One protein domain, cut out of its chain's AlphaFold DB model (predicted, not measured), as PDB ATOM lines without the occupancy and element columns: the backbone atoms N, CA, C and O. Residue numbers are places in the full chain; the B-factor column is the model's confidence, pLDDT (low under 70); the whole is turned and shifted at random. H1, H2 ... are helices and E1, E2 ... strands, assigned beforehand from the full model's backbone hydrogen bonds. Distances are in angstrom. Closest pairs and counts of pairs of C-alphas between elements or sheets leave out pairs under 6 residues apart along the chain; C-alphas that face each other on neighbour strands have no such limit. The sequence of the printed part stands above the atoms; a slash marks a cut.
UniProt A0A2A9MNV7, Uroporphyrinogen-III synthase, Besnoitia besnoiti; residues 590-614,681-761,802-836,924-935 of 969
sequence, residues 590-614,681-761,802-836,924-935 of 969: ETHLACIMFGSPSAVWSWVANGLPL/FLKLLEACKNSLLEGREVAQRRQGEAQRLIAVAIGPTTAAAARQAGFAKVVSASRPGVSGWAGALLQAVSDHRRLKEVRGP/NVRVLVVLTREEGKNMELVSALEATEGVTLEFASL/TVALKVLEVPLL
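What this domain is: This is residues 590 to 614, 681 to 761, 802 to 836 and 924 to 935 of the 969 residues of the protein "Uroporphyrinogen-III synthase" of Besnoitia besnoiti (UniProt A0A2A9MNV7). Two small parallel sheets of three strands each stand edge to edge, E1 of the first beside E4 of the second. H4 and H5 cover one side, H3 covers the other face of the first sheet with H1 next to it, and residues 681 to 694 of the long helix H2 stick out as an arm. The printed part has 153 residues, with five named helices and six named strands in the order E1 H1 H2 E2 H3 E3 H4 E4 H5 E5 E6; its class is mixed, helices and strands. The sheets run E1 E2 E3 and E4 E6 E5. The whole is only just compact, close to loose, with a radius of gyration of the C-alphas of 17.4 A and spans of 63 by 44 by 31 A.

Where its parts are: Strand E1, residues 595 to 598, begins with C-alpha 595 at (19.544, -23.625, 85.745). Helix H1 follows at residues 601 to 610, 14.5 A long. Helix H2, residues 681 to 706, is the longest at 37.2 A, and its C-alpha 681 is at (-13.908, -18.046, 55.348). Strand E2 is residues 710 to 713, helix H3 residues 716 to 724 and strand E3 residues 729 to 732. Helix H4, residues 738 to 759, is 31.4 A long. Strand E4, residues 803 to 808, is 16.0 A long. Helix H5, residues 813 to 824, is 16.4 A long. Strand E5, residues 829 to 833, is 12.9 A long. Strand E6, residues 925 to 930, is 15.7 A long and ends with C-alpha 930 at (25.254, -15.956, 78.443).

How they stand to each other: In the first sheet E1 and E2 are parallel at 26 degrees, with N 598 and O 712 within hydrogen-bond range at 2.9 A. E2 and E3 are parallel at 19 degrees, with N 713 and O 731 at 2.8 A. E2, H3 and E3 make a strand-helix-strand unit, two parallel neighbour strands with a helix between, and its crossover is right-handed. The sheet has three layers, helices on both faces: H4 on one, H1 and H3 on the other. H3 has a height over the sheet of 7.7 A, and H4 one of 8.2 A. H1 touches H3 at a shallow tilt of 28 degrees, the same way, closest at the C-alphas of Pro 601 and Thr 718, 4.4 A. H2 touches H1 with residues 699 to 703 alone, closest at the C-alphas of Arg 702 and Val 608, 6.6 A. The closest C-alphas of E1 and E4 are those of Met 597 and Val 808, 5.4 A apart. In the second sheet, only just strongly twisted, E4 and E6 are parallel with N 928 and O 805 at 2.8 A. E6 and E5 are parallel with N 830 and O 925 at 2.8 A. E4, H5 and E5 make a split strand-helix-strand unit, with E6 between the two strands, and its crossover is right-handed. H5 lies over E6, on the same face as H4. H4 touches H5 with residues 738 to 742 alone, at a steep tilt of 53 degrees, closest at the C-alphas of Val 738 and Leu 819, 5.5 A. H2 and H4 are apart. In H1, H2, H3, H4 and H5 every O i to N i+4 pair is within hydrogen-bond range.

The domain as a whole: The two C-alphas farthest apart are those of Phe 681 and Glu 827, 64.2 A. Without residues 681 to 694, which stand free, the body spans 43 by 42 by 32 A. Residues 615 to 680, 762 to 801 and 837 to 923 are not printed, and the C-alphas across these cuts are 38.3 A, 17.0 A and 24.1 A apart. The links that are printed whole are tight. Mean pLDDT of the printed part is 80.6; 32 residues are under 70, among them 590 to 594, 808 to 813 and 928 to 935.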
ATOM      1  N   GLU A 590      27.041 -36.668  79.531       49.41
ATOM      2  CA  GLU A 590      27.117 -35.248  79.888       49.41
ATOM      3  C   GLU A 590      25.718 -34.741  80.264       49.41
ATOM      4  O   GLU A 590      25.007 -34.121  79.477       49.41
ATOM      5  N   THR A 591      25.306 -35.009  81.498       51.22
ATOM      6  CA  THR A 591      23.999 -34.631  82.033       51.22
ATOM      7  C   THR A 591      23.976 -33.131  82.321       51.22
ATOM      8  O   THR A 591      24.136 -32.693  83.463       51.22
ATOM      9  N   HIS A 592      23.819 -32.338  81.260       57.16
ATOM     10  CA  HIS A 592      23.746 -30.884  81.315       57.16
ATOM     11  C   HIS A 592      22.698 -30.440  82.342       57.16
ATOM     12  O   HIS A 592      21.533 -30.829  82.267       57.16
ATOM     13  N   LEU A 593      23.109 -29.595  83.285       60.28
ATOM     14  CA  LEU A 593      22.170 -28.809  84.066       60.28
ATOM     15  C   LEU A 593      21.854 -27.539  83.275       60.28
ATOM     16  O   LEU A 593      22.735 -26.851  82.763       60.28
ATOM     17  N   ALA A 594      20.574 -27.214  83.202       69.56
ATOM     18  CA  ALA A 594      20.109 -25.893  82.832       69.56
ATOM     19  C   ALA A 594      19.360 -25.300  84.030       69.56
ATOM     20  O   ALA A 594      18.135 -25.375  84.137       69.56
ATOM     21  N   CYS A 595      20.116 -24.718  84.968       78.44
ATOM     22  CA  CYS A 595      19.544 -23.625  85.745       78.44
ATOM     23  C   CYS A 595      19.303 -22.461  84.786       78.44
ATOM     24  O   CYS A 595      20.102 -22.261  83.871       78.44
ATOM     25  N   ILE A 596      18.258 -21.673  85.024       84.50
ATOM     26  CA  ILE A 596      18.066 -20.386  84.352       84.50
ATOM     27  C   ILE A 596      17.932 -19.315  85.424       84.50
ATOM     28  O   ILE A 596      17.055 -19.392  86.289       84.50
ATOM     29  N   MET A 597      18.807 -18.313  85.373       86.62
ATOM     30  CA  MET A 597      18.706 -17.141  86.236       86.62
ATOM     31  C   MET A 597      17.768 -16.102  85.616       86.62
ATOM     32  O   MET A 597      17.890 -15.760  84.443       86.62
ATOM     33  N   PHE A 598      16.822 -15.594  86.405       83.75
ATOM     34  CA  PHE A 598      15.825 -14.629  85.948       83.75
ATOM     35  C   PHE A 598      15.976 -13.289  86.672       83.75
ATOM     36  O   PHE A 598      15.743 -13.182  87.876       83.75
ATOM     37  N   GLY A 599      16.300 -12.242  85.908       81.62
ATOM     38  CA  GLY A 599      16.430 -10.867  86.404       81.62
ATOM     39  C   GLY A 599      15.111 -10.100  86.594       81.62
ATOM     40  O   GLY A 599      15.145  -8.946  87.001       81.62
ATOM     41  N   SER A 600      13.948 -10.676  86.264       84.62
ATOM     42  CA  SER A 600      12.625 -10.071  86.523       84.62
ATOM     43  C   SER A 600      11.480 -11.075  86.299       84.62
ATOM     44  O   SER A 600      11.673 -12.041  85.555       84.62
ATOM     45  N   PRO A 601      10.262 -10.826  86.827       78.94
ATOM     46  CA  PRO A 601       9.068 -11.603  86.472       78.94
ATOM     47  C   PRO A 601       8.788 -11.600  84.961       78.94
ATOM     48  O   PRO A 601       8.433 -12.627  84.389       78.94
ATOM     49  N   SER A 602       9.012 -10.469  84.286       76.38
ATOM     50  CA  SER A 602       8.831 -10.340  82.835       76.38
ATOM     51  C   SER A 602       9.792 -11.221  82.032       76.38
ATOM     52  O   SER A 602       9.435 -11.673  80.947       76.38
ATOM     53  N   ALA A 603      10.993 -11.500  82.554       80.00
ATOM     54  CA  ALA A 603      11.934 -12.426  81.927       80.00
ATOM     55  C   ALA A 603      11.449 -13.885  82.017       80.00
ATOM     56  O   ALA A 603      11.590 -14.617  81.042       80.00
ATOM     57  N   VAL A 604      10.815 -14.278  83.132       81.19
ATOM     58  CA  VAL A 604      10.177 -15.601  83.276       81.19
ATOM     59  C   VAL A 604       9.073 -15.768  82.234       81.19
ATOM     60  O   VAL A 604       9.109 -16.706  81.441       81.19
ATOM     61  N   TRP A 605       8.120 -14.833  82.184       80.12
ATOM     62  CA  TRP A 605       6.995 -14.921  81.249       80.12
ATOM     63  C   TRP A 605       7.436 -14.834  79.784       80.12
ATOM     64  O   TRP A 605       6.901 -15.559  78.949       80.12
ATOM     65  N   SER A 606       8.460 -14.031  79.472       78.31
ATOM     66  CA  SER A 606       9.078 -14.016  78.140       78.31
ATOM     67  C   SER A 606       9.702 -15.370  77.780       78.31
ATOM     68  O   SER A 606       9.524 -15.845  76.658       78.31
ATOM     69  N   TRP A 607      10.381 -16.036  78.721       82.44
ATOM     70  CA  TRP A 607      10.940 -17.367  78.483       82.44
ATOM     71  C   TRP A 607       9.843 -18.411  78.226       82.44
ATOM     72  O   TRP A 607       9.935 -19.133  77.239       82.44
ATOM     73  N   VAL A 608       8.761 -18.431  79.012       79.19
ATOM     74  CA  VAL A 608       7.614 -19.341  78.786       79.19
ATOM     75  C   VAL A 608       6.925 -19.063  77.439       79.19
ATOM     76  O   VAL A 608       6.560 -19.988  76.708       79.19
ATOM     77  N   ALA A 609       6.771 -17.786  77.075       73.88
ATOM     78  CA  ALA A 609       6.107 -17.369  75.840       73.88
ATOM     79  C   ALA A 609       6.917 -17.664  74.563       73.88
ATOM     80  O   ALA A 609       6.317 -17.852  73.503       73.88
ATOM     81  N   ASN A 610       8.250 -17.750  74.647       75.31
ATOM     82  CA  ASN A 610       9.123 -17.969  73.484       75.31
ATOM     83  C   ASN A 610       9.754 -19.370  73.435       75.31
ATOM     84  O   ASN A 610       9.850 -19.940  72.352       75.31
ATOM     85  N   GLY A 611      10.120 -19.942  74.586       62.09
ATOM     86  CA  GLY A 611      10.884 -21.185  74.713       62.09
ATOM     87  C   GLY A 611      12.307 -21.047  74.166       62.09
ATOM     88  O   GLY A 611      12.500 -20.904  72.962       62.09
ATOM     89  N   LEU A 612      13.322 -21.118  75.030       60.19
ATOM     90  CA  LEU A 612      14.684 -21.382  74.554       60.19
ATOM     91  C   LEU A 612      14.819 -22.900  74.368       60.19
ATOM     92  O   LEU A 612      14.728 -23.606  75.373       60.19
ATOM     93  N   PRO A 613      15.032 -23.419  73.143       52.00
ATOM     94  CA  PRO A 613      15.216 -24.850  72.936       52.00
ATOM     95  C   PRO A 613      16.535 -25.287  73.582       52.00
ATOM     96  O   PRO A 613      17.619 -24.965  73.103       52.00
ATOM     97  N   LEU A 614      16.431 -26.010  74.697       51.81
ATOM     98  CA  LEU A 614      17.570 -26.599  75.413       51.81
ATOM     99  C   LEU A 614      17.832 -28.057  74.994       51.81
ATOM    100  O   LEU A 614      18.821 -28.660  75.410       51.81
ATOM    101  N   PHE A 681     -13.727 -18.362  53.927       85.88
ATOM    102  CA  PHE A 681     -13.908 -18.046  55.348       85.88
ATOM    103  C   PHE A 681     -13.800 -19.292  56.243       85.88
ATOM    104  O   PHE A 681     -13.118 -19.249  57.265       85.88
ATOM    105  N   LEU A 682     -14.385 -20.426  55.842       92.06
ATOM    106  CA  LEU A 682     -14.254 -21.694  56.572       92.06
ATOM    107  C   LEU A 682     -12.803 -22.205  56.586       92.06
ATOM    108  O   LEU A 682     -12.328 -22.638  57.637       92.06
ATOM    109  N   LYS A 683     -12.058 -22.078  55.476       89.81
ATOM    110  CA  LYS A 683     -10.604 -22.347  55.455       89.81
ATOM    111  C   LYS A 683      -9.843 -21.444  56.429       89.81
ATOM    112  O   LYS A 683      -8.956 -21.928  57.128       89.81
ATOM    113  N   LEU A 684     -10.181 -20.153  56.488       90.00
ATOM    114  CA  LEU A 684      -9.544 -19.201  57.401       90.00
ATOM    115  C   LEU A 684      -9.819 -19.559  58.870       90.00
ATOM    116  O   LEU A 684      -8.889 -19.566  59.676       90.00
ATOM    117  N   LEU A 685     -11.061 -19.916  59.214       90.94
ATOM    118  CA  LEU A 685     -11.421 -20.375  60.560       90.94
ATOM    119  C   LEU A 685     -10.677 -21.659  60.948       90.94
ATOM    120  O   LEU A 685     -10.147 -21.741  62.056       90.94
ATOM    121  N   GLU A 686     -10.584 -22.633  60.042       92.56
ATOM    122  CA  GLU A 686      -9.861 -23.884  60.290       92.56
ATOM    123  C   GLU A 686      -8.342 -23.649  60.420       92.56
ATOM    124  O   GLU A 686      -7.702 -24.224  61.300       92.56
ATOM    125  N   ALA A 687      -7.763 -22.730  59.640       88.44
ATOM    126  CA  ALA A 687      -6.370 -22.302  59.799       88.44
ATOM    127  C   ALA A 687      -6.121 -21.605  61.153       88.44
ATOM    128  O   ALA A 687      -5.137 -21.908  61.833       88.44
ATOM    129  N   CYS A 688      -7.028 -20.725  61.596       85.44
ATOM    130  CA  CYS A 688      -6.960 -20.110  62.925       85.44
ATOM    131  C   CYS A 688      -7.081 -21.153  64.048       85.44
ATOM    132  O   CYS A 688      -6.282 -21.135  64.985       85.44
ATOM    133  N   LYS A 689      -8.024 -22.097  63.936       93.25
ATOM    134  CA  LYS A 689      -8.203 -23.221  64.870       93.25
ATOM    135  C   LYS A 689      -6.942 -24.081  64.971       93.25
ATOM    136  O   LYS A 689      -6.477 -24.342  66.078       93.25
ATOM    137  N   ASN A 690      -6.339 -24.446  63.841       89.62
ATOM    138  CA  ASN A 690      -5.111 -25.239  63.831       89.62
ATOM    139  C   ASN A 690      -3.909 -24.459  64.391       89.62
ATOM    140  O   ASN A 690      -3.146 -25.023  65.171       89.62
ATOM    141  N   SER A 691      -3.794 -23.151  64.128       84.00
ATOM    142  CA  SER A 691      -2.764 -22.311  64.763       84.00
ATOM    143  C   SER A 691      -2.950 -22.162  66.283       84.00
ATOM    144  O   SER A 691      -1.958 -22.001  66.997       84.00
ATOM    145  N   LEU A 692      -4.187 -22.206  66.796       83.44
ATOM    146  CA  LEU A 692      -4.468 -22.190  68.239       83.44
ATOM    147  C   LEU A 692      -4.138 -23.537  68.903       83.44
ATOM    148  O   LEU A 692      -3.616 -23.553  70.018       83.44
ATOM    149  N   LEU A 693      -4.399 -24.657  68.222       86.88
ATOM    150  CA  LEU A 693      -4.012 -25.992  68.690       86.88
ATOM    151  C   LEU A 693      -2.483 -26.168  68.683       86.88
ATOM    152  O   LEU A 693      -1.925 -26.566  69.704       86.88
ATOM    153  N   GLU A 694      -1.803 -25.762  67.605       86.75
ATOM    154  CA  GLU A 694      -0.334 -25.725  67.516       86.75
ATOM    155  C   GLU A 694       0.268 -24.890  68.663       86.75
ATOM    156  O   GLU A 694       1.157 -25.354  69.379       86.75
ATOM    157  N   GLY A 695      -0.269 -23.688  68.906       83.31
ATOM    158  CA  GLY A 695       0.154 -22.831  70.016       83.31
ATOM    159  C   GLY A 695      -0.062 -23.464  71.398       83.31
ATOM    160  O   GLY A 695       0.796 -23.331  72.275       83.31
ATOM    161  N   ARG A 696      -1.168 -24.194  71.594       84.56
ATOM    162  CA  ARG A 696      -1.470 -24.898  72.851       84.56
ATOM    163  C   ARG A 696      -0.533 -26.082  73.091       84.56
ATOM    164  O   ARG A 696      -0.047 -26.229  74.211       84.56
ATOM    165  N   GLU A 697      -0.246 -26.884  72.069       85.12
ATOM    166  CA  GLU A 697       0.736 -27.968  72.172       85.12
ATOM    167  C   GLU A 697       2.136 -27.434  72.483       85.12
ATOM    168  O   GLU A 697       2.808 -27.948  73.376       85.12
ATOM    169  N   VAL A 698       2.572 -26.375  71.794       82.81
ATOM    170  CA  VAL A 698       3.871 -25.735  72.053       82.81
ATOM    171  C   VAL A 698       3.944 -25.196  73.487       82.81
ATOM    172  O   VAL A 698       4.958 -25.391  74.160       82.81
ATOM    173  N   ALA A 699       2.869 -24.592  74.005       77.69
ATOM    174  CA  ALA A 699       2.803 -24.160  75.402       77.69
ATOM    175  C   ALA A 699       2.888 -25.339  76.396       77.69
ATOM    176  O   ALA A 699       3.616 -25.246  77.385       77.69
ATOM    177  N   GLN A 700       2.211 -26.461  76.122       85.12
ATOM    178  CA  GLN A 700       2.282 -27.666  76.962       85.12
ATOM    179  C   GLN A 700       3.676 -28.309  76.948       85.12
ATOM    180  O   GLN A 700       4.193 -28.662  78.010       85.12
ATOM    181  N   ARG A 701       4.327 -28.403  75.780       84.94
ATOM    182  CA  ARG A 701       5.708 -28.911  75.658       84.94
ATOM    183  C   ARG A 701       6.682 -28.056  76.481       84.94
ATOM    184  O   ARG A 701       7.428 -28.601  77.290       84.94
ATOM    185  N   ARG A 702       6.583 -26.723  76.391       84.19
ATOM    186  CA  ARG A 702       7.386 -25.786  77.207       84.19
ATOM    187  C   ARG A 702       7.102 -25.871  78.711       84.19
ATOM    188  O   ARG A 702       8.014 -25.662  79.504       84.19
ATOM    189  N   GLN A 703       5.873 -26.190  79.128       83.12
ATOM    190  CA  GLN A 703       5.580 -26.476  80.541       83.12
ATOM    191  C   GLN A 703       6.252 -27.779  81.003       83.12
ATOM    192  O   GLN A 703       6.835 -27.802  82.085       83.12
ATOM    193  N   GLY A 704       6.256 -28.831  80.177       86.19
ATOM    194  CA  GLY A 704       7.015 -30.061  80.444       86.19
ATOM    195  C   GLY A 704       8.535 -29.839  80.496       86.19
ATOM    196  O   GLY A 704       9.225 -30.444  81.318       86.19
ATOM    197  N   GLU A 705       9.061 -28.923  79.680       86.75
ATOM    198  CA  GLU A 705      10.453 -28.464  79.766       86.75
ATOM    199  C   GLU A 705      10.714 -27.684  81.065       86.75
ATOM    200  O   GLU A 705      11.661 -28.008  81.777       86.75
ATOM    201  N   ALA A 706       9.857 -26.729  81.447       85.94
ATOM    202  CA  ALA A 706       9.974 -26.000  82.719       85.94
ATOM    203  C   ALA A 706      10.000 -26.951  83.934       85.94
ATOM    204  O   ALA A 706      10.838 -26.804  84.829       85.94
ATOM    205  N   GLN A 707       9.168 -27.998  83.918       90.19
ATOM    206  CA  GLN A 707       9.123 -29.067  84.928       90.19
ATOM    207  C   GLN A 707      10.382 -29.960  84.973       90.19
ATOM    208  O   GLN A 707      10.496 -30.830  85.841       90.19
ATOM    209  N   ARG A 708      11.365 -29.732  84.093       88.06
ATOM    210  CA  ARG A 708      12.704 -30.349  84.126       88.06
ATOM    211  C   ARG A 708      13.823 -29.361  84.510       88.06
ATOM    212  O   ARG A 708      14.961 -29.792  84.692       88.06
ATOM    213  N   LEU A 709      13.522 -28.067  84.675       90.31
ATOM    214  CA  LEU A 709      14.496 -26.983  84.890       90.31
ATOM    215  C   LEU A 709      14.443 -26.396  86.310       90.31
ATOM    216  O   LEU A 709      13.405 -26.406  86.975       90.31
ATOM    217  N   ILE A 710      15.562 -25.817  86.756       94.31
ATOM    218  CA  ILE A 710      15.646 -25.085  88.031       94.31
ATOM    219  C   ILE A 710      15.738 -23.582  87.750       94.31
ATOM    220  O   ILE A 710      16.666 -23.119  87.088       94.31
ATOM    221  N   ALA A 711      14.794 -22.802  88.270       95.12
ATOM    222  CA  ALA A 711      14.838 -21.347  88.168       95.12
ATOM    223  C   ALA A 711      15.594 -20.735  89.356       95.12
ATOM    224  O   ALA A 711      15.291 -21.038  90.514       95.12
ATOM    225  N   VAL A 712      16.520 -19.821  89.067       95.75
ATOM    226  CA  VAL A 712      17.192 -18.973  90.060       95.75
ATOM    227  C   VAL A 712      16.604 -17.570  89.968       95.75
ATOM    228  O   VAL A 712      16.744 -16.878  88.960       95.75
ATOM    229  N   ALA A 713      15.903 -17.150  91.014       95.44
ATOM    230  CA  ALA A 713      15.173 -15.892  91.053       95.44
ATOM    231  C   ALA A 713      15.898 -14.852  91.920       95.44
ATOM    232  O   ALA A 713      16.126 -15.080  93.110       95.44
ATOM    233  N   ILE A 714      16.165 -13.667  91.354       93.31
ATOM    234  CA  ILE A 714      16.825 -12.545  92.059       93.31
ATOM    235  C   ILE A 714      16.056 -11.995  93.279       93.31
ATOM    236  O   ILE A 714      16.575 -11.143  93.997       93.31
ATOM    237  N   GLY A 715      14.810 -12.431  93.485       93.62
ATOM    238  CA  GLY A 715      13.957 -12.024  94.596       93.62
ATOM    239  C   GLY A 715      12.553 -12.651  94.542       93.62
ATOM    240  O   GLY A 715      12.221 -13.347  93.573       93.62
ATOM    241  N   PRO A 716      11.705 -12.406  95.562       92.56
ATOM    242  CA  PRO A 716      10.450 -13.140  95.767       92.56
ATOM    243  C   PRO A 716       9.422 -13.019  94.635       92.56
ATOM    244  O   PRO A 716       8.731 -13.987  94.330       92.56
ATOM    245  N   THR A 717       9.330 -11.864  93.971       93.62
ATOM    246  CA  THR A 717       8.375 -11.634  92.868       93.62
ATOM    247  C   THR A 717       8.722 -12.455  91.627       93.62
ATOM    248  O   THR A 717       7.849 -13.091  91.039       93.62
ATOM    249  N   THR A 718      10.005 -12.512  91.259       94.12
ATOM    250  CA  THR A 718      10.487 -13.389  90.182       94.12
ATOM    251  C   THR A 718      10.319 -14.864  90.555       94.12
ATOM    252  O   THR A 718       9.984 -15.677  89.699       94.12
ATOM    253  N   ALA A 719      10.481 -15.212  91.837       95.62
ATOM    254  CA  ALA A 719      10.269 -16.575  92.319       95.62
ATOM    255  C   ALA A 719       8.792 -17.000  92.244       95.62
ATOM    256  O   ALA A 719       8.496 -18.120  91.837       95.62
ATOM    257  N   ALA A 720       7.857 -16.106  92.580       94.88
ATOM    258  CA  ALA A 720       6.426 -16.351  92.414       94.88
ATOM    259  C   ALA A 720       6.066 -16.593  90.936       94.88
ATOM    260  O   ALA A 720       5.414 -17.591  90.630       94.88
ATOM    261  N   ALA A 721       6.574 -15.757  90.021       92.12
ATOM    262  CA  ALA A 721       6.386 -15.948  88.582       92.12
ATOM    263  C   ALA A 721       6.977 -17.281  88.085       92.12
ATOM    264  O   ALA A 721       6.318 -17.998  87.341       92.12
ATOM    265  N   ALA A 722       8.178 -17.665  88.530       94.81
ATOM    266  CA  ALA A 722       8.789 -18.945  88.156       94.81
ATOM    267  C   ALA A 722       8.012 -20.165  88.694       94.81
ATOM    268  O   ALA A 722       7.915 -21.181  88.009       94.81
ATOM    269  N   ARG A 723       7.397 -20.067  89.881       96.19
ATOM    270  CA  ARG A 723       6.509 -21.123  90.406       96.19
ATOM    271  C   ARG A 723       5.220 -21.223  89.586       96.19
ATOM    272  O   ARG A 723       4.818 -22.322  89.227       96.19
ATOM    273  N   GLN A 724       4.617 -20.087  89.225       93.38
ATOM    274  CA  GLN A 724       3.436 -20.029  88.349       93.38
ATOM    275  C   GLN A 724       3.727 -20.528  86.921       93.38
ATOM    276  O   GLN A 724       2.861 -21.123  86.290       93.38
ATOM    277  N   ALA A 725       4.955 -20.343  86.436       90.62
ATOM    278  CA  ALA A 725       5.446 -20.876  85.167       90.62
ATOM    279  C   ALA A 725       5.718 -22.398  85.171       90.62
ATOM    280  O   ALA A 725       6.053 -22.950  84.125       90.62
ATOM    281  N   GLY A 726       5.579 -23.082  86.314       95.25
ATOM    282  CA  GLY A 726       5.729 -24.538  86.410       95.25
ATOM    283  C   GLY A 726       7.174 -25.044  86.478       95.25
ATOM    284  O   GLY A 726       7.415 -26.205  86.153       95.25
ATOM    285  N   PHE A 727       8.141 -24.212  86.888       94.62
ATOM    286  CA  PHE A 727       9.529 -24.661  87.052       94.62
ATOM    287  C   PHE A 727       9.671 -25.726  88.149       94.62
ATOM    288  O   PHE A 727       9.153 -25.552  89.254       94.62
ATOM    289  N   ALA A 728      10.431 -26.791  87.863       93.38
ATOM    290  CA  ALA A 728      10.585 -27.973  88.726       93.38
ATOM    291  C   ALA A 728      11.015 -27.632  90.159       93.38
ATOM    292  O   ALA A 728      10.546 -28.219  91.135       93.38
ATOM    293  N   LYS A 729      11.932 -26.668  90.278       96.12
ATOM    294  CA  LYS A 729      12.362 -26.081  91.545       96.12
ATOM    295  C   LYS A 729      12.711 -24.615  91.329       96.12
ATOM    296  O   LYS A 729      13.276 -24.246  90.301       96.12
ATOM    297  N   VAL A 730      12.371 -23.775  92.304       96.69
ATOM    298  CA  VAL A 730      12.587 -22.325  92.235       96.69
ATOM    299  C   VAL A 730      13.331 -21.863  93.476       96.69
ATOM    300  O   VAL A 730      12.740 -21.760  94.556       96.69
ATOM    301  N   VAL A 731      14.617 -21.569  93.303       97.19
ATOM    302  CA  VAL A 731      15.488 -21.047  94.356       97.19
ATOM    303  C   VAL A 731      15.492 -19.525  94.272       97.19
ATOM    304  O   VAL A 731      15.757 -18.945  93.221       97.19
ATOM    305  N   SER A 732      15.156 -18.867  95.378       97.12
ATOM    306  CA  SER A 732      15.079 -17.410  95.480       97.12
ATOM    307  C   SER A 732      16.170 -16.875  96.390       97.12
ATOM    308  O   SER A 732      16.345 -17.400  97.489       97.12
ATOM    309  N   ALA A 733      16.831 -15.794  95.980       94.88
ATOM    310  CA  ALA A 733      17.743 -15.058  96.848       94.88
ATOM    311  C   ALA A 733      17.033 -14.605  98.136       94.88
ATOM    312  O   ALA A 733      16.002 -13.930  98.082       94.88
ATOM    313  N   SER A 734      17.575 -15.007  99.289       91.25
ATOM    314  CA  SER A 734      17.045 -14.685 100.624       91.25
ATOM    315  C   SER A 734      17.363 -13.251 101.055       91.25
ATOM    316  O   SER A 734      16.594 -12.639 101.792       91.25
ATOM    317  N   ARG A 735      18.475 -12.703 100.558       92.75
ATOM    318  CA  ARG A 735      18.873 -11.296 100.678       92.75
ATOM    319  C   ARG A 735      18.936 -10.677  99.272       92.75
ATOM    320  O   ARG A 735      19.354 -11.368  98.342       92.75
ATOM    321  N   PRO A 736      18.521  -9.414  99.078       89.44
ATOM    322  CA  PRO A 736      18.717  -8.719  97.809       89.44
ATOM    323  C   PRO A 736      20.205  -8.409  97.585       89.44
ATOM    324  O   PRO A 736      20.958  -8.231  98.539       89.44
ATOM    325  N   GLY A 737      20.610  -8.287  96.321       91.06
ATOM    326  CA  GLY A 737      21.993  -7.995  95.944       91.06
ATOM    327  C   GLY A 737      22.824  -9.242  95.640       91.06
ATOM    328  O   GLY A 737      22.366 -10.380  95.752       91.06
ATOM    329  N   VAL A 738      24.057  -9.001  95.202       89.75
ATOM    330  CA  VAL A 738      24.888  -9.979  94.489       89.75
ATOM    331  C   VAL A 738      25.243 -11.211  95.324       89.75
ATOM    332  O   VAL A 738      25.125 -12.325  94.823       89.75
ATOM    333  N   SER A 739      25.592 -11.051  96.602       89.44
ATOM    334  CA  SER A 739      25.901 -12.180  97.493       89.44
ATOM    335  C   SER A 739      24.697 -13.112  97.692       89.44
ATOM    336  O   SER A 739      24.833 -14.335  97.631       89.44
ATOM    337  N   GLY A 740      23.489 -12.553  97.828       93.12
ATOM    338  CA  GLY A 740      22.248 -13.330  97.878       93.12
ATOM    339  C   GLY A 740      21.911 -14.025  96.553       93.12
ATOM    340  O   GLY A 740      21.333 -15.114  96.558       93.12
ATOM    341  N   TRP A 741      22.297 -13.434  95.418       93.38
ATOM    342  CA  TRP A 741      22.140 -14.033  94.088       93.38
ATOM    343  C   TRP A 741      23.129 -15.183  93.848       93.38
ATOM    344  O   TRP A 741      22.712 -16.243  93.376       93.38
ATOM    345  N   ALA A 742      24.397 -15.014  94.231       92.19
ATOM    346  CA  ALA A 742      25.410 -16.069  94.190       92.19
ATOM    347  C   ALA A 742      25.005 -17.252  95.086       92.19
ATOM    348  O   ALA A 742      24.944 -18.387  94.616       92.19
ATOM    349  N   GLY A 743      24.593 -16.985  96.333       93.75
ATOM    350  CA  GLY A 743      24.073 -18.010  97.244       93.75
ATOM    351  C   GLY A 743      22.869 -18.775  96.677       93.75
ATOM    352  O   GLY A 743      22.822 -20.001  96.763       93.75
ATOM    353  N   ALA A 744      21.928 -18.089  96.015       94.38
ATOM    354  CA  ALA A 744      20.799 -18.741  95.345       94.38
ATOM    355  C   ALA A 744      21.226 -19.633  94.161       94.38
ATOM    356  O   ALA A 744      20.619 -20.679  93.930       94.38
ATOM    357  N   LEU A 745      22.272 -19.252  93.425       93.31
ATOM    358  CA  LEU A 745      22.805 -20.043  92.314       93.31
ATOM    359  C   LEU A 745      23.557 -21.290  92.809       93.31
ATOM    360  O   LEU A 745      23.324 -22.385  92.296       93.31
ATOM    361  N   LEU A 746      24.381 -21.155  93.851       92.44
ATOM    362  CA  LEU A 746      25.086 -22.271  94.501       92.44
ATOM    363  C   LEU A 746      24.109 -23.262  95.153       92.44
ATOM    364  O   LEU A 746      24.266 -24.482  95.022       92.44
ATOM    365  N   GLN A 747      23.048 -22.750  95.783       93.94
ATOM    366  CA  GLN A 747      21.949 -23.561  96.306       93.94
ATOM    367  C   GLN A 747      21.228 -24.319  95.179       93.94
ATOM    368  O   GLN A 747      20.990 -25.515  95.317       93.94
ATOM    369  N   ALA A 748      20.948 -23.682  94.035       93.56
ATOM    370  CA  ALA A 748      20.330 -24.347  92.883       93.56
ATOM    371  C   ALA A 748      21.215 -25.440  92.252       93.56
ATOM    372  O   ALA A 748      20.708 -26.499  91.878       93.56
ATOM    373  N   VAL A 749      22.534 -25.230  92.179       90.06
ATOM    374  CA  VAL A 749      23.497 -26.256  91.733       90.06
ATOM    375  C   VAL A 749      23.540 -27.438  92.711       90.06
ATOM    376  O   VAL A 749      23.517 -28.596  92.287       90.06
ATOM    377  N   SER A 750      23.538 -27.161  94.015       89.81
ATOM    378  CA  SER A 750      23.505 -28.183  95.073       89.81
ATOM    379  C   SER A 750      22.192 -28.974  95.069       89.81
ATOM    380  O   SER A 750      22.189 -30.201  95.174       89.81
ATOM    381  N   ASP A 751      21.071 -28.287  94.861       90.38
ATOM    382  CA  ASP A 751      19.752 -28.895  94.705       90.38
ATOM    383  C   ASP A 751      19.650 -29.764  93.449       90.38
ATOM    384  O   ASP A 751      18.983 -30.799  93.482       90.38
ATOM    385  N   HIS A 752      20.327 -29.401  92.358       86.69
ATOM    386  CA  HIS A 752      20.386 -30.257  91.177       86.69
ATOM    387  C   HIS A 752      21.194 -31.539  91.411       86.69
ATOM    388  O   HIS A 752      20.778 -32.603  90.951       86.69
ATOM    389  N   ARG A 753      22.323 -31.460  92.134       87.06
ATOM    390  CA  ARG A 753      23.109 -32.646  92.524       87.06
ATOM    391  C   ARG A 753      22.224 -33.633  93.305       87.06
ATOM    392  O   ARG A 753      22.076 -34.775  92.876       87.06
ATOM    393  N   ARG A 754      21.480 -33.141  94.304       87.81
ATOM    394  CA  ARG A 754      20.481 -33.931  95.054       87.81
ATOM    395  C   ARG A 754      19.350 -34.486  94.178       87.81
ATOM    396  O   ARG A 754      18.958 -35.637  94.336       87.81
ATOM    397  N   LEU A 755      18.823 -33.708  93.228       83.81
ATOM    398  CA  LEU A 755      17.775 -34.179  92.306       83.81
ATOM    399  C   LEU A 755      18.270 -35.269  91.338       83.81
ATOM    400  O   LEU A 755      17.482 -36.139  90.964       83.81
ATOM    401  N   LYS A 756      19.553 -35.259  90.952       84.00
ATOM    402  CA  LYS A 756      20.187 -36.364  90.211       84.00
ATOM    403  C   LYS A 756      20.333 -37.612  91.078       84.00
ATOM    404  O   LYS A 756      19.935 -38.687  90.641       84.00
ATOM    405  N   GLU A 757      20.847 -37.458  92.296       85.88
ATOM    406  CA  GLU A 757      21.021 -38.549  93.265       85.88
ATOM    407  C   GLU A 757      19.686 -39.261  93.555       85.88
ATOM    408  O   GLU A 757      19.619 -40.486  93.484       85.88
ATOM    409  N   VAL A 758      18.601 -38.504  93.766       85.75
ATOM    410  CA  VAL A 758      17.250 -39.046  94.016       85.75
ATOM    411  C   VAL A 758      16.620 -39.708  92.779       85.75
ATOM    412  O   VAL A 758      15.878 -40.676  92.930       85.75
ATOM    413  N   ARG A 759      16.893 -39.231  91.554       82.06
ATOM    414  CA  ARG A 759      16.400 -39.892  90.325       82.06
ATOM    415  C   ARG A 759      17.163 -41.183  90.002       82.06
ATOM    416  O   ARG A 759      16.566 -42.119  89.467       82.06
ATOM    417  N   GLY A 760      18.455 -41.225  90.337       81.88
ATOM    418  CA  GLY A 760      19.330 -42.389  90.198       81.88
ATOM    419  C   GLY A 760      19.410 -42.978  88.777       81.88
ATOM    420  O   GLY A 760      18.925 -42.384  87.812       81.88
ATOM    421  N   PRO A 761      19.995 -44.182  88.626       68.25
ATOM    422  CA  PRO A 761      19.978 -44.920  87.359       68.25
ATOM    423  C   PRO A 761      18.569 -45.372  86.936       68.25
ATOM    424  O   PRO A 761      18.296 -45.554  85.752       68.25
ATOM    425  N   ASN A 802      30.593 -33.358  85.127       61.75
ATOM    426  CA  ASN A 802      30.697 -31.911  84.929       61.75
ATOM    427  C   ASN A 802      29.311 -31.248  84.879       61.75
ATOM    428  O   ASN A 802      28.504 -31.492  83.978       61.75
ATOM    429  N   VAL A 803      29.042 -30.369  85.844       65.06
ATOM    430  CA  VAL A 803      27.788 -29.614  85.913       65.06
ATOM    431  C   VAL A 803      27.947 -28.329  85.101       65.06
ATOM    432  O   VAL A 803      28.534 -27.366  85.589       65.06
ATOM    433  N   ARG A 804      27.421 -28.319  83.867       64.38
ATOM    434  CA  ARG A 804      27.208 -27.073  83.108       64.38
ATOM    435  C   ARG A 804      26.056 -26.270  83.720       64.38
ATOM    436  O   ARG A 804      25.137 -26.878  84.248       64.38
ATOM    437  N   VAL A 805      26.080 -24.939  83.663       71.19
ATOM    438  CA  VAL A 805      24.996 -24.076  84.192       71.19
ATOM    439  C   VAL A 805      24.801 -22.873  83.268       71.19
ATOM    440  O   VAL A 805      25.795 -22.254  82.918       71.19
ATOM    441  N   LEU A 806      23.568 -22.514  82.883       74.75
ATOM    442  CA  LEU A 806      23.308 -21.378  81.983       74.75
ATOM    443  C   LEU A 806      22.905 -20.115  82.762       74.75
ATOM    444  O   LEU A 806      21.740 -19.914  83.111       74.75
ATOM    445  N   VAL A 807      23.867 -19.230  83.020       73.19
ATOM    446  CA  VAL A 807      23.585 -17.961  83.709       73.19
ATOM    447  C   VAL A 807      23.171 -16.908  82.683       73.19
ATOM    448  O   VAL A 807      24.013 -16.357  81.976       73.19
ATOM    449  N   VAL A 808      21.867 -16.630  82.608       69.56
ATOM    450  CA  VAL A 808      21.317 -15.514  81.827       69.56
ATOM    451  C   VAL A 808      21.399 -14.247  82.674       69.56
ATOM    452  O   VAL A 808      20.657 -14.082  83.646       69.56
ATOM    453  N   LEU A 809      22.338 -13.368  82.328       69.88
ATOM    454  CA  LEU A 809      22.611 -12.154  83.096       69.88
ATOM    455  C   LEU A 809      21.638 -11.006  82.776       69.88
ATOM    456  O   LEU A 809      20.854 -11.049  81.827       69.88
ATOM    457  N   THR A 810      21.622 -10.000  83.652       65.38
ATOM    458  CA  THR A 810      20.585  -8.957  83.684       65.38
ATOM    459  C   THR A 810      20.930  -7.758  82.792       65.38
ATOM    460  O   THR A 810      21.955  -7.729  82.121       65.38
ATOM    461  N   ARG A 811      20.088  -6.714  82.797       63.50
ATOM    462  CA  ARG A 811      20.358  -5.454  82.076       63.50
ATOM    463  C   ARG A 811      21.455  -4.592  82.734       63.50
ATOM    464  O   ARG A 811      21.859  -3.586  82.153       63.50
ATOM    465  N   GLU A 812      21.898  -4.931  83.943       68.94
ATOM    466  CA  GLU A 812      22.816  -4.118  84.748       68.94
ATOM    467  C   GLU A 812      24.245  -4.687  84.725       68.94
ATOM    468  O   GLU A 812      24.649  -5.421  85.620       68.94
ATOM    469  N   GLU A 813      25.011  -4.295  83.702       69.12
ATOM    470  CA  GLU A 813      26.411  -4.687  83.432       69.12
ATOM    471  C   GLU A 813      27.327  -4.660  84.676       69.12
ATOM    472  O   GLU A 813      28.104  -5.586  84.884       69.12
ATOM    473  N   GLY A 814      27.179  -3.669  85.566       75.06
ATOM    474  CA  GLY A 814      27.928  -3.614  86.830       75.06
ATOM    475  C   GLY A 814      27.622  -4.786  87.770       75.06
ATOM    476  O   GLY A 814      28.526  -5.523  88.146       75.06
ATOM    477  N   LYS A 815      26.339  -5.035  88.070       73.50
ATOM    478  CA  LYS A 815      25.912  -6.164  88.923       73.50
ATOM    479  C   LYS A 815      26.156  -7.523  88.271       73.50
ATOM    480  O   LYS A 815      26.331  -8.518  88.967       73.50
ATOM    481  N   ASN A 816      26.154  -7.571  86.938       76.19
ATOM    482  CA  ASN A 816      26.547  -8.748  86.171       76.19
ATOM    483  C   ASN A 816      28.029  -9.092  86.434       76.19
ATOM    484  O   ASN A 816      28.329 -10.250  86.715       76.19
ATOM    485  N   MET A 817      28.924  -8.096  86.411       78.25
ATOM    486  CA  MET A 817      30.350  -8.278  86.726       78.25
ATOM    487  C   MET A 817      30.607  -8.553  88.213       78.25
ATOM    488  O   MET A 817      31.386  -9.443  88.535       78.25
ATOM    489  N   GLU A 818      29.914  -7.866  89.124       83.94
ATOM    490  CA  GLU A 818      29.971  -8.171  90.563       83.94
ATOM    491  C   GLU A 818      29.570  -9.634  90.839       83.94
ATOM    492  O   GLU A 818      30.213 -10.315  91.636       83.94
ATOM    493  N   LEU A 819      28.533 -10.145  90.159       81.31
ATOM    494  CA  LEU A 819      28.091 -11.540  90.280       81.31
ATOM    495  C   LEU A 819      29.079 -12.531  89.663       81.31
ATOM    496  O   LEU A 819      29.277 -13.602  90.229       81.31
ATOM    497  N   VAL A 820      29.714 -12.176  88.545       82.31
ATOM    498  CA  VAL A 820      30.844 -12.927  87.981       82.31
ATOM    499  C   VAL A 820      31.950 -13.075  89.026       82.31
ATOM    500  O   VAL A 820      32.270 -14.201  89.398       82.31
ATOM    501  N   SER A 821      32.441 -11.975  89.598       84.69
ATOM    502  CA  SER A 821      33.538 -12.024  90.573       84.69
ATOM    503  C   SER A 821      33.151 -12.718  91.886       84.69
ATOM    504  O   SER A 821      33.973 -13.419  92.466       84.69
ATOM    505  N   ALA A 822      31.896 -12.604  92.337       84.62
ATOM    506  CA  ALA A 822      31.401 -13.351  93.500       84.62
ATOM    507  C   ALA A 822      31.342 -14.875  93.259       84.62
ATOM    508  O   ALA A 822      31.518 -15.660  94.192       84.62
ATOM    509  N   LEU A 823      31.107 -15.304  92.015       84.12
ATOM    510  CA  LEU A 823      31.137 -16.717  91.635       84.12
ATOM    511  C   LEU A 823      32.572 -17.218  91.418       84.12
ATOM    512  O   LEU A 823      32.880 -18.321  91.851       84.12
ATOM    513  N   GLU A 824      33.460 -16.410  90.834       85.75
ATOM    514  CA  GLU A 824      34.898 -16.718  90.701       85.75
ATOM    515  C   GLU A 824      35.607 -16.815  92.061       85.75
ATOM    516  O   GLU A 824      36.510 -17.632  92.228       85.75
ATOM    517  N   ALA A 825      35.166 -16.038  93.054       86.44
ATOM    518  CA  ALA A 825      35.636 -16.130  94.435       86.44
ATOM    519  C   ALA A 825      35.128 -17.381  95.187       86.44
ATOM    520  O   ALA A 825      35.597 -17.662  96.289       86.44
ATOM    521  N   THR A 826      34.174 -18.139  94.629       81.88
ATOM    522  CA  THR A 826      33.661 -19.364  95.260       81.88
ATOM    523  C   THR A 826      34.523 -20.569  94.877       81.88
ATOM    524  O   THR A 826      34.588 -20.949  93.708       81.88
ATOM    525  N   GLU A 827      35.150 -21.232  95.853       83.00
ATOM    526  CA  GLU A 827      36.011 -22.386  95.562       83.00
ATOM    527  C   GLU A 827      35.246 -23.521  94.845       83.00
ATOM    528  O   GLU A 827      34.148 -23.921  95.236       83.00
ATOM    529  N   GLY A 828      35.845 -24.061  93.778       81.19
ATOM    530  CA  GLY A 828      35.266 -25.137  92.968       81.19
ATOM    531  C   GLY A 828      34.329 -24.667  91.849       81.19
ATOM    532  O   GLY A 828      33.817 -25.502  91.100       81.19
ATOM    533  N   VAL A 829      34.125 -23.359  91.687       81.38
ATOM    534  CA  VAL A 829      33.457 -22.769  90.521       81.38
ATOM    535  C   VAL A 829      34.484 -22.405  89.444       81.38
ATOM    536  O   VAL A 829      35.513 -21.800  89.729       81.38
ATOM    537  N   THR A 830      34.186 -22.729  88.186       80.88
ATOM    538  CA  THR A 830      34.838 -22.135  87.012       80.88
ATOM    539  C   THR A 830      33.790 -21.496  86.104       80.88
ATOM    540  O   THR A 830      32.727 -22.066  85.845       80.88
ATOM    541  N   LEU A 831      34.077 -20.290  85.614       81.00
ATOM    542  CA  LEU A 831      33.229 -19.610  84.639       81.00
ATOM    543  C   LEU A 831      33.761 -19.841  83.222       81.00
ATOM    544  O   LEU A 831      34.958 -19.739  82.963       81.00
ATOM    545  N   GLU A 832      32.856 -20.133  82.294       76.19
ATOM    546  CA  GLU A 832      33.138 -20.266  80.868       76.19
ATOM    547  C   GLU A 832      32.292 -19.236  80.106       76.19
ATOM    548  O   GLU A 832      31.081 -19.395  79.931       76.19
ATOM    549  N   PHE A 833      32.909 -18.145  79.660       70.88
ATOM    550  CA  PHE A 833      32.193 -17.079  78.962       70.88
ATOM    551  C   PHE A 833      31.895 -17.471  77.512       70.88
ATOM    552  O   PHE A 833      32.805 -17.629  76.696       70.88
ATOM    553  N   ALA A 834      30.610 -17.592  77.174       57.91
ATOM    554  CA  ALA A 834      30.170 -17.842  75.807       57.91
ATOM    555  C   ALA A 834      30.216 -16.535  74.997       57.91
ATOM    556  O   ALA A 834      29.232 -15.798  74.916       57.91
ATOM    557  N   SER A 835      31.375 -16.225  74.410       43.41
ATOM    558  CA  SER A 835      31.534 -15.034  73.575       43.41
ATOM    559  C   SER A 835      30.710 -15.153  72.286       43.41
ATOM    560  O   SER A 835      30.929 -16.030  71.452       43.41
ATOM    561  N   LEU A 836      29.760 -14.229  72.099       34.66
ATOM    562  CA  LEU A 836      28.998 -14.067  70.856       34.66
ATOM    563  C   LEU A 836      29.876 -13.386  69.790       34.66
ATOM    564  O   LEU A 836      29.642 -12.240  69.401       34.66
ATOM    565  N   THR A 924      34.508 -29.644  90.197       67.12
ATOM    566  CA  THR A 924      34.340 -28.372  89.481       67.12
ATOM    567  C   THR A 924      32.923 -28.169  88.922       67.12
ATOM    568  O   THR A 924      32.303 -29.091  88.384       67.12
ATOM    569  N   VAL A 925      32.403 -26.944  89.028       70.94
ATOM    570  CA  VAL A 925      31.141 -26.499  88.410       70.94
ATOM    571  C   VAL A 925      31.467 -25.522  87.285       70.94
ATOM    572  O   VAL A 925      32.017 -24.464  87.560       70.94
ATOM    573  N   ALA A 926      31.097 -25.850  86.045       68.25
ATOM    574  CA  ALA A 926      31.400 -25.039  84.865       68.25
ATOM    575  C   ALA A 926      30.185 -24.186  84.461       68.25
ATOM    576  O   ALA A 926      29.267 -24.666  83.789       68.25
ATOM    577  N   LEU A 927      30.133 -22.916  84.859       72.62
ATOM    578  CA  LEU A 927      29.007 -22.047  84.503       72.62
ATOM    579  C   LEU A 927      29.242 -21.371  83.150       72.62
ATOM    580  O   LEU A 927      30.139 -20.544  83.006       72.62
ATOM    581  N   LYS A 928      28.382 -21.674  82.173       68.75
ATOM    582  CA  LYS A 928      28.298 -20.946  80.907       68.75
ATOM    583  C   LYS A 928      27.500 -19.665  81.114       68.75
ATOM    584  O   LYS A 928      26.273 -19.685  81.255       68.75
ATOM    585  N   VAL A 929      28.208 -18.543  81.129       66.38
ATOM    586  CA  VAL A 929      27.596 -17.215  81.201       66.38
ATOM    587  C   VAL A 929      27.136 -16.812  79.802       66.38
ATOM    588  O   VAL A 929      27.947 -16.755  78.877       66.38
ATOM    589  N   LEU A 930      25.839 -16.522  79.657       57.78
ATOM    590  CA  LEU A 930      25.254 -15.956  78.443       57.78
ATOM    591  C   LEU A 930      24.711 -14.562  78.762       57.78
ATOM    592  O   LEU A 930      23.605 -14.406  79.290       57.78
ATOM    593  N   GLU A 931      25.480 -13.533  78.416       53.44
ATOM    594  CA  GLU A 931      24.941 -12.179  78.373       53.44
ATOM    595  C   GLU A 931      24.006 -12.046  77.163       53.44
ATOM    596  O   GLU A 931      24.385 -12.320  76.024       53.44
ATOM    597  N   VAL A 932      22.764 -11.623  77.411       45.91
ATOM    598  CA  VAL A 932      21.786 -11.332  76.359       45.91
ATOM    599  C   VAL A 932      21.750  -9.812  76.158       45.91
ATOM    600  O   VAL A 932      21.149  -9.112  76.977       45.91
ATOM    601  N   PRO A 933      22.373  -9.262  75.095       42.25
ATOM    602  CA  PRO A 933      22.484  -7.818  74.912       42.25
ATOM    603  C   PRO A 933      21.122  -7.184  74.585       42.25
ATOM    604  O   PRO A 933      20.695  -7.103  73.431       42.25
ATOM    605  N   LEU A 934      20.438  -6.682  75.617       39.81
ATOM    606  CA  LEU A 934      19.167  -5.957  75.513       39.81
ATOM    607  C   LEU A 934      19.364  -4.551  74.903       39.81
ATOM    608  O   LEU A 934      19.351  -3.544  75.612       39.81
ATOM    609  N   LEU A 935      19.556  -4.529  73.577       32.06
ATOM    610  CA  LEU A 935      19.593  -3.401  72.629       32.06
ATOM    611  C   LEU A 935      19.785  -1.995  73.237       32.06
ATOM    612  O   LEU A 935      18.834  -1.309  73.625       32.06
TER     613      LEU A 935